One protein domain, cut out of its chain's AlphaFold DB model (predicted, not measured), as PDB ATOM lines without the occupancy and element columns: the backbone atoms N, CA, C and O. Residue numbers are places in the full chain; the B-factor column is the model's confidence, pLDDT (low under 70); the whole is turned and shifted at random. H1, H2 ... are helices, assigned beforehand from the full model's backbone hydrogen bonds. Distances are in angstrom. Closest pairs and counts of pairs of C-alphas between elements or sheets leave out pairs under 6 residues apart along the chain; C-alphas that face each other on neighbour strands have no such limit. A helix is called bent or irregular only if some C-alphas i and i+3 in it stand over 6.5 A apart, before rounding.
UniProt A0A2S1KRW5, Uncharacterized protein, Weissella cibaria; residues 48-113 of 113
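Overview. This is residues 48 to 113 of the 113 residues of an uncharacterized protein of Weissella cibaria (UniProt A0A2S1KRW5). Three helices pack across one another in a small cluster, with H1 in the middle and H2 and H3 set crosswise on it and on each other; the fourth, H4, runs back nearly antiparallel to H1 but meets it with its first residues, 96 to 99, and residues 105 to 111 stick out as a free end. The link of residues 88 to 95 crosses past H1 on its way from H3 to H4. The printed part has 66 residues with four named helices in the order H1, H2, H3, H4 and no named strand, and its class is all helix. It is compact, with a radius of gyration of the C-alphas of 11.9 A, and the C-alphas span 33 by 23 by 20 A.

Arrangement. H1, residues 48 to 62, is the hub and touches the three other helices. H3, residues 78 to 87, touches H1 at 75 degrees, about perpendicular; their closest C-alphas, those of Ala 52 and Ile 85, are 4.5 A apart. H2, residues 66 to 72, touches H1 at residues 55 to 59 of H1 alone, with the C-alphas of Gly 55 and Ile 69 closest at 6.5 A; these two helices stand about perpendicular, at 77 degrees. H2 and H3 touch at 74 degrees, also about perpendicular, and their closest C-alphas are those of Arg 67 and Pro 78, 4.5 A apart. H4, residues 96 to 109, touches H1 with residues 96 to 99 alone, at a shallow tilt of 20 degrees, opposite ways; the closest C-alphas are those of Cys 54 and Ile 96, 6.7 A apart. H4 is apart from H2 and from H3. The helix packing is mostly crossed, with 1 of the 4 touching pairs at a shallow tilt. In H1, H2, H3 and H4 every O i to N i+4 pair is within hydrogen-bond range.

Along the chain. H1 is the longest helix, 15 residues and 20.0 A from C-alpha 48 at (-60.564, 172.512, -19.825) to C-alpha 62 at (-50.559, 159.842, -7.943). H4 has 14 residues over 19.5 A and ends with C-alpha 109 at (-46.591, 176.746, -32.482). H3, residues 78 to 87, measures 14.3 A, and H2, residues 66 to 72, measures 9.8 A. No helix is bent.

Size, cuts and confidence. The two C-alphas farthest apart, those of Lys 63 and Gly 111, are 34.9 A apart. The printed part has no cut and ends at residue 113, the chain's last. The links from H1 to H2 and from H2 to H3 are tight, and the link from H3 to H4, 8 residues, is short. Residues 105 to 111, of which 105 to 109 belong to H4, stand free. The mean pLDDT of the printed part is 81.2, and residues 107 to 113 are under 70.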
ATOM      1  N   ASN A  48     -60.010 173.719 -20.437       84.44
ATOM      2  CA  ASN A  48     -60.564 172.512 -19.825       84.44
ATOM      3  C   ASN A  48     -59.927 171.234 -20.376       84.44
ATOM      4  O   ASN A  48     -59.900 170.242 -19.659       84.44
ATOM      5  N   TYR A  49     -59.397 171.248 -21.603       89.19
ATOM      6  CA  TYR A  49     -58.641 170.114 -22.127       89.19
ATOM      7  C   TYR A  49     -57.395 169.881 -21.271       89.19
ATOM      8  O   TYR A  49     -57.226 168.802 -20.716       89.19
ATOM      9  N   TRP A  50     -56.583 170.917 -21.055       87.12
ATOM     10  CA  TRP A  50     -55.360 170.815 -20.255       87.12
ATOM     11  C   TRP A  50     -55.640 170.467 -18.790       87.12
ATOM     12  O   TRP A  50     -54.943 169.640 -18.206       87.12
ATOM     13  N   ILE A  51     -56.709 171.025 -18.210       88.25
ATOM     14  CA  ILE A  51     -57.159 170.661 -16.857       88.25
ATOM     15  C   ILE A  51     -57.541 169.177 -16.788       88.25
ATOM     16  O   ILE A  51     -57.200 168.513 -15.811       88.25
ATOM     17  N   ALA A  52     -58.224 168.649 -17.807       91.94
ATOM     18  CA  ALA A  52     -58.593 167.240 -17.865       91.94
ATOM     19  C   ALA A  52     -57.369 166.334 -18.012       91.94
ATOM     20  O   ALA A  52     -57.258 165.361 -17.279       91.94
ATOM     21  N   GLN A  53     -56.420 166.685 -18.885       91.69
ATOM     22  CA  GLN A  53     -55.193 165.909 -19.086       91.69
ATOM     23  C   GLN A  53     -54.347 165.835 -17.812       91.69
ATOM     24  O   GLN A  53     -53.964 164.747 -17.383       91.69
ATOM     25  N   CYS A  54     -54.138 166.971 -17.137       89.19
ATOM     26  CA  CYS A  54     -53.490 166.982 -15.827       89.19
ATOM     27  C   CYS A  54     -54.304 166.195 -14.794       89.19
ATOM     28  O   CYS A  54     -53.736 165.483 -13.971       89.19
ATOM     29  N   GLY A  55     -55.634 166.307 -14.833       89.25
ATOM     30  CA  GLY A  55     -56.538 165.583 -13.949       89.25
ATOM     31  C   GLY A  55     -56.390 164.069 -14.069       89.25
ATOM     32  O   GLY A  55     -56.183 163.407 -13.057       89.25
ATOM     33  N   HIS A  56     -56.423 163.538 -15.293       90.69
ATOM     34  CA  HIS A  56     -56.244 162.112 -15.566       90.69
ATOM     35  C   HIS A  56     -54.922 161.600 -15.009       90.69
ATOM     36  O   HIS A  56     -54.940 160.690 -14.187       90.69
ATOM     37  N   VAL A  57     -53.805 162.250 -15.355       89.31
ATOM     38  CA  VAL A  57     -52.463 161.858 -14.893       89.31
ATOM     39  C   VAL A  57     -52.341 161.925 -13.366       89.31
ATOM     40  O   VAL A  57     -51.790 161.018 -12.741       89.31
ATOM     41  N   LEU A  58     -52.870 162.975 -12.730       85.94
ATOM     42  CA  LEU A  58     -52.820 163.132 -11.272       85.94
ATOM     43  C   LEU A  58     -53.679 162.091 -10.538       85.94
ATOM     44  O   LEU A  58     -53.281 161.598  -9.478       85.94
ATOM     45  N   MET A  59     -54.832 161.727 -11.100       88.56
ATOM     46  CA  MET A  59     -55.702 160.692 -10.538       88.56
ATOM     47  C   MET A  59     -55.110 159.293 -10.723       88.56
ATOM     48  O   MET A  59     -55.105 158.518  -9.766       88.56
ATOM     49  N   SER A  60     -54.594 158.971 -11.913       84.94
ATOM     50  CA  SER A  60     -54.071 157.638 -12.234       84.94
ATOM     51  C   SER A  60     -52.723 157.363 -11.572       84.94
ATOM     52  O   SER A  60     -52.544 156.312 -10.958       84.94
ATOM     53  N   ASN A  61     -51.786 158.313 -11.629       78.12
ATOM     54  CA  ASN A  61     -50.381 158.043 -11.285       78.12
ATOM     55  C   ASN A  61     -50.076 158.352  -9.825       78.12
ATOM     56  O   ASN A  61     -49.144 157.802  -9.239       78.12
ATOM     57  N   TYR A  62     -50.860 159.254  -9.240       76.31
ATOM     58  CA  TYR A  62     -50.559 159.842  -7.943       76.31
ATOM     59  C   TYR A  62     -51.740 159.782  -6.965       76.31
ATOM     60  O   TYR A  62     -51.619 160.248  -5.835       76.31
ATOM     61  N   LYS A  63     -52.869 159.166  -7.364       79.19
ATOM     62  CA  LYS A  63     -54.077 158.960  -6.536       79.19
ATOM     63  C   LYS A  63     -54.628 160.248  -5.914       79.19
ATOM     64  O   LYS A  63     -55.241 160.225  -4.845       79.19
ATOM     65  N   VAL A  64     -54.422 161.374  -6.589       81.81
ATOM     66  CA  VAL A  64     -54.830 162.690  -6.106       81.81
ATOM     67  C   VAL A  64     -56.320 162.891  -6.375       81.81
ATOM     68  O   VAL A  64     -56.810 162.644  -7.474       81.81
ATOM     69  N   GLY A  65     -57.069 163.352  -5.373       84.31
ATOM     70  CA  GLY A  65     -58.499 163.629  -5.532       84.31
ATOM     71  C   GLY A  65     -58.780 164.955  -6.266       84.31
ATOM     72  O   GLY A  65     -57.958 165.872  -6.220       84.31
ATOM     73  N   PRO A  66     -59.987 165.158  -6.834       86.12
ATOM     74  CA  PRO A  66     -60.343 166.379  -7.579       86.12
ATOM     75  C   PRO A  66     -60.142 167.692  -6.809       86.12
ATOM     76  O   PRO A  66     -59.862 168.734  -7.397       86.12
ATOM     77  N   ARG A  67     -60.280 167.665  -5.477       86.38
ATOM     78  CA  ARG A  67     -60.050 168.838  -4.613       86.38
ATOM     79  C   ARG A  67     -58.580 169.243  -4.585       86.38
ATOM     80  O   ARG A  67     -58.274 170.430  -4.580       86.38
ATOM     81  N   GLU A  68     -57.693 168.266  -4.532       83.50
ATOM     82  CA  GLU A  68     -56.259 168.499  -4.455       83.50
ATOM     83  C   GLU A  68     -55.699 168.847  -5.837       83.50
ATOM     84  O   GLU A  68     -54.945 169.808  -5.946       83.50
ATOM     85  N   ILE A  69     -56.218 168.226  -6.902       85.00
ATOM     86  CA  ILE A  69     -55.966 168.636  -8.295       85.00
ATOM     87  C   ILE A  69     -56.370 170.093  -8.522       85.00
ATOM     88  O   ILE A  69     -55.598 170.865  -9.084       85.00
ATOM     89  N   ALA A  70     -57.544 170.512  -8.037       82.62
ATOM     90  CA  ALA A  70     -57.960 171.909  -8.140       82.62
ATOM     91  C   ALA A  70     -56.974 172.851  -7.433       82.62
ATOM     92  O   ALA A  70     -56.713 173.942  -7.924       82.62
ATOM     93  N   ARG A  71     -56.390 172.427  -6.307       80.88
ATOM     94  CA  ARG A  71     -55.397 173.222  -5.576       80.88
ATOM     95  C   ARG A  71     -54.055 173.293  -6.312       80.88
ATOM     96  O   ARG A  71     -53.463 174.366  -6.360       80.88
ATOM     97  N   ILE A  72     -53.607 172.174  -6.882       80.75
ATOM     98  CA  ILE A  72     -52.384 172.069  -7.691       80.75
ATOM     99  C   ILE A  72     -52.498 172.971  -8.924       80.75
ATOM    100  O   ILE A  72     -51.656 173.834  -9.154       80.75
ATOM    101  N   LEU A  73     -53.601 172.844  -9.661       81.00
ATOM    102  CA  LEU A  73     -53.863 173.591 -10.890       81.00
ATOM    103  C   LEU A  73     -54.456 174.988 -10.642       81.00
ATOM    104  O   LEU A  73     -54.946 175.612 -11.578       81.00
ATOM    105  N   SER A  74     -54.473 175.474  -9.398       79.38
ATOM    106  CA  SER A  74     -55.039 176.782  -9.017       79.38
ATOM    107  C   SER A  74     -56.452 177.054  -9.578       79.38
ATOM    108  O   SER A  74     -56.792 178.180  -9.938       79.38
ATOM    109  N   GLN A  75     -57.289 176.018  -9.654       81.50
ATOM    110  CA  GLN A  75     -58.683 176.095 -10.086       81.50
ATOM    111  C   GLN A  75     -59.599 176.533  -8.943       81.50
ATOM    112  O   GLN A  75     -59.349 176.263  -7.769       81.50
ATOM    113  N   SER A  76     -60.731 177.144  -9.298       78.06
ATOM    114  CA  SER A  76     -61.709 177.661  -8.329       78.06
ATOM    115  C   SER A  76     -62.342 176.587  -7.436       78.06
ATOM    116  O   SER A  76     -62.853 176.904  -6.363       78.06
ATOM    117  N   GLY A  77     -62.308 175.316  -7.845       81.69
ATOM    118  CA  GLY A  77     -62.743 174.211  -7.001       81.69
ATOM    119  C   GLY A  77     -62.797 172.855  -7.710       81.69
ATOM    120  O   GLY A  77     -62.643 172.776  -8.930       81.69
ATOM    121  N   PRO A  78     -63.076 171.775  -6.955       87.94
ATOM    122  CA  PRO A  78     -63.116 170.406  -7.480       87.94
ATOM    123  C   PRO A  78     -64.141 170.213  -8.604       87.94
ATOM    124  O   PRO A  78     -63.904 169.429  -9.512       87.94
ATOM    125  N   ALA A  79     -65.253 170.957  -8.584       91.06
ATOM    126  CA  ALA A  79     -66.287 170.864  -9.615       91.06
ATOM    127  C   ALA A  79     -65.788 171.284 -11.008       91.06
ATOM    128  O   ALA A  79     -66.278 170.763 -12.005       91.06
ATOM    129  N   MET A  80     -64.818 172.204 -11.091       85.56
ATOM    130  CA  MET A  80     -64.192 172.571 -12.368       85.56
ATOM    131  C   MET A  80     -63.379 171.408 -12.933       85.56
ATOM    132  O   MET A  80     -63.497 171.103 -14.114       85.56
ATOM    133  N   VAL A  81     -62.615 170.729 -12.074       88.44
ATOM    134  CA  VAL A  81     -61.806 169.565 -12.450       88.44
ATOM    135  C   VAL A  81     -62.699 168.421 -12.919       88.44
ATOM    136  O   VAL A  81     -62.487 167.895 -14.003       88.44
ATOM    137  N   THR A  82     -63.750 168.086 -12.164       91.25
ATOM    138  CA  THR A  82     -64.693 167.027 -12.556       91.25
ATOM    139  C   THR A  82     -65.358 167.327 -13.899       91.25
ATOM    140  O   THR A  82     -65.374 166.470 -14.767       91.25
ATOM    141  N   ARG A  83     -65.827 168.563 -14.124       90.31
ATOM    142  CA  ARG A  83     -66.439 168.952 -15.409       90.31
ATOM    143  C   ARG A  83     -65.459 168.898 -16.577       90.31
ATOM    144  O   ARG A  83     -65.863 168.555 -17.683       90.31
ATOM    145  N   ALA A  84     -64.205 169.280 -16.350       86.56
ATOM    146  CA  ALA A  84     -63.161 169.200 -17.362       86.56
ATOM    147  C   ALA A  84     -62.898 167.740 -17.755       86.56
ATOM    148  O   ALA A  84     -62.920 167.421 -18.941       86.56
ATOM    149  N   ILE A  85     -62.748 166.859 -16.762       89.44
ATOM    150  CA  ILE A  85     -62.565 165.414 -16.946       89.44
ATOM    151  C   ILE A  85     -63.777 164.782 -17.644       89.44
ATOM    152  O   ILE A  85     -63.599 164.031 -18.592       89.44
ATOM    153  N   ASP A  86     -65.005 165.123 -17.252       90.31
ATOM    154  CA  ASP A  86     -66.214 164.597 -17.903       90.31
ATOM    155  C   ASP A  86     -66.305 165.022 -19.378       90.31
ATOM    156  O   ASP A  86     -66.767 164.262 -20.229       90.31
ATOM    157  N   ARG A  87     -65.863 166.247 -19.693       87.75
ATOM    158  CA  ARG A  87     -65.874 166.795 -21.055       87.75
ATOM    159  C   ARG A  87     -64.774 166.210 -21.942       87.75
ATOM    160  O   ARG A  87     -64.992 166.059 -23.142       87.75
ATOM    161  N   TYR A  88     -63.617 165.907 -21.365       89.31
ATOM    162  CA  TYR A  88     -62.473 165.285 -22.027       89.31
ATOM    163  C   TYR A  88     -62.113 164.014 -21.267       89.31
ATOM    164  O   TYR A  88     -61.170 163.986 -20.481       89.31
ATOM    165  N   ASN A  89     -62.907 162.967 -21.475       86.38
ATOM    166  CA  ASN A  89     -62.877 161.741 -20.676       86.38
ATOM    167  C   ASN A  89     -61.740 160.769 -21.035       86.38
ATOM    168  O   ASN A  89     -61.672 159.687 -20.456       86.38
ATOM    169  N   THR A  90     -60.853 161.148 -21.955       85.62
ATOM    170  CA  THR A  90     -59.679 160.368 -22.354       85.62
ATOM    171  C   THR A  90     -58.390 161.029 -21.884       85.62
ATOM    172  O   THR A  90     -58.250 162.257 -21.910       85.62
ATOM    173  N   ALA A  91     -57.437 160.193 -21.475       86.31
ATOM    174  CA  ALA A  91     -56.065 160.600 -21.236       86.31
ATOM    175  C   ALA A  91     -55.273 160.469 -22.543       86.31
ATOM    176  O   ALA A  91     -55.092 159.368 -23.056       86.31
ATOM    177  N   ASP A  92     -54.801 161.596 -23.063       85.94
ATOM    178  CA  ASP A  92     -53.979 161.670 -24.272       85.94
ATOM    179  C   ASP A  92     -52.472 161.599 -23.921       85.94
ATOM    180  O   ASP A  92     -51.628 161.456 -24.807       85.94
ATOM    181  N   TYR A  93     -52.124 161.686 -22.628       85.50
ATOM    182  CA  TYR A  93     -50.749 161.733 -22.123       85.50
ATOM    183  C   TYR A  93     -50.529 160.790 -20.938       85.50
ATOM    184  O   TYR A  93     -51.407 160.600 -20.097       85.50
ATOM    185  N   LYS A  94     -49.312 160.241 -20.854       81.12
ATOM    186  CA  LYS A  94     -48.893 159.284 -19.816       81.12
ATOM    187  C   LYS A  94     -48.377 159.935 -18.525       81.12
ATOM    188  O   LYS A  94     -48.450 159.346 -17.450       81.12
ATOM    189  N   ASP A  95     -47.819 161.138 -18.612       82.62
ATOM    190  CA  ASP A  95     -47.183 161.831 -17.492       82.62
ATOM    191  C   ASP A  95     -47.258 163.357 -17.653       82.62
ATOM    192  O   ASP A  95     -47.589 163.877 -18.721       82.62
ATOM    193  N   ILE A  96     -46.973 164.075 -16.560       81.62
ATOM    194  CA  ILE A  96     -47.018 165.545 -16.517       81.62
ATOM    195  C   ILE A  96     -45.990 166.156 -17.476       81.62
ATOM    196  O   ILE A  96     -46.281 167.182 -18.083       81.62
ATOM    197  N   GLN A  97     -44.830 165.518 -17.666       81.62
ATOM    198  CA  GLN A  97     -43.804 166.009 -18.589       81.62
ATOM    199  C   GLN A  97     -44.305 166.009 -20.036       81.62
ATOM    200  O   GLN A  97     -44.140 166.990 -20.749       81.62
ATOM    201  N   SER A  98     -44.994 164.947 -20.453       83.12
ATOM    202  CA  SER A  98     -45.584 164.853 -21.791       83.12
ATOM    203  C   SER A  98     -46.649 165.934 -22.022       83.12
ATOM    204  O   SER A  98     -46.795 166.422 -23.142       83.12
ATOM    205  N   ILE A  99     -47.384 166.321 -20.971       84.44
ATOM    206  CA  ILE A  99     -48.351 167.427 -21.020       84.44
ATOM    207  C   ILE A  99     -47.623 168.772 -21.143       84.44
ATOM    208  O   ILE A  99     -48.016 169.582 -21.978       84.44
ATOM    209  N   ASP A 100     -46.572 168.993 -20.349       80.69
ATOM    210  CA  ASP A 100     -45.733 170.203 -20.375       80.69
ATOM    211  C   ASP A 100     -45.115 170.420 -21.765       80.69
ATOM    212  O   ASP A 100     -45.255 171.489 -22.362       80.69
ATOM    213  N   ASP A 101     -44.533 169.365 -22.341       81.06
ATOM    214  CA  ASP A 101     -43.943 169.393 -23.678       81.06
ATOM    215  C   ASP A 101     -45.008 169.686 -24.744       81.06
ATOM    216  O   ASP A 101     -44.804 170.516 -25.633       81.06
ATOM    217  N   ALA A 102     -46.165 169.022 -24.684       81.31
ATOM    218  CA  ALA A 102     -47.226 169.216 -25.670       81.31
ATOM    219  C   ALA A 102     -47.851 170.611 -25.597       81.31
ATOM    220  O   ALA A 102     -48.160 171.209 -26.629       81.31
ATOM    221  N   LEU A 103     -48.017 171.135 -24.386       75.88
ATOM    222  CA  LEU A 103     -48.489 172.488 -24.160       75.88
ATOM    223  C   LEU A 103     -47.472 173.516 -24.661       75.88
ATOM    224  O   LEU A 103     -47.859 174.439 -25.372       75.88
ATOM    225  N   THR A 104     -46.192 173.351 -24.327       74.19
ATOM    226  CA  THR A 104     -45.119 174.254 -24.767       74.19
ATOM    227  C   THR A 104     -45.063 174.305 -26.289       74.19
ATOM    228  O   THR A 104     -45.160 175.381 -26.872       74.19
ATOM    229  N   ASN A 105     -45.067 173.138 -26.943       76.81
ATOM    230  CA  ASN A 105     -45.122 173.043 -28.402       76.81
ATOM    231  C   ASN A 105     -46.379 173.706 -28.993       76.81
ATOM    232  O   ASN A 105     -46.316 174.294 -30.071       76.81
ATOM    233  N   TYR A 106     -47.526 173.614 -28.313       72.81
ATOM    234  CA  TYR A 106     -48.750 174.283 -28.750       72.81
ATOM    235  C   TYR A 106     -48.632 175.810 -28.649       72.81
ATOM    236  O   TYR A 106     -48.939 176.494 -29.621       72.81
ATOM    237  N   VAL A 107     -48.161 176.340 -27.513       66.38
ATOM    238  CA  VAL A 107     -47.997 177.784 -27.263       66.38
ATOM    239  C   VAL A 107     -46.946 178.395 -28.199       66.38
ATOM    240  O   VAL A 107     -47.193 179.448 -28.790       66.38
ATOM    241  N   GLU A 108     -45.816 177.714 -28.399       68.19
ATOM    242  CA  GLU A 108     -44.785 178.103 -29.371       68.19
ATOM    243  C   GLU A 108     -45.313 178.038 -30.807       68.19
ATOM    244  O   GLU A 108     -45.124 178.968 -31.591       68.19
ATOM    245  N   GLY A 109     -46.038 176.968 -31.146       61.16
ATOM    246  CA  GLY A 109     -46.591 176.746 -32.482       61.16
ATOM    247  C   GLY A 109     -47.651 177.767 -32.906       61.16
ATOM    248  O   GLY A 109     -47.835 177.985 -34.104       61.16
ATOM    249  N   ILE A 110     -48.328 178.416 -31.953       51.47
ATOM    250  CA  ILE A 110     -49.298 179.498 -32.206       51.47
ATOM    251  C   ILE A 110     -48.731 180.905 -31.961       51.47
ATOM    252  O   ILE A 110     -49.469 181.880 -32.105       51.47
ATOM    253  N   GLY A 111     -47.440 181.031 -31.629       39.09
ATOM    254  CA  GLY A 111     -46.761 182.319 -31.446       39.09
ATOM    255  C   GLY A 111     -47.194 183.101 -30.201       39.09
ATOM    256  O   GLY A 111     -47.256 184.326 -30.247       39.09
ATOM    257  N   LEU A 112     -47.540 182.410 -29.108       47.00
ATOM    258  CA  LEU A 112     -47.912 183.022 -27.821       47.00
ATOM    259  C   LEU A 112     -46.725 183.187 -26.844       47.00
ATOM    260  O   LEU A 112     -46.960 183.402 -25.652       47.00
ATOM    261  N   ILE A 113     -45.480 183.120 -27.335       42.59
ATOM    262  CA  ILE A 113     -44.246 183.409 -26.578       42.59
ATOM    263  C   ILE A 113     -43.531 184.614 -27.183       42.59
ATOM    264  O   ILE A 113     -43.401 184.646 -28.428       42.59
TER     265      ILE A 113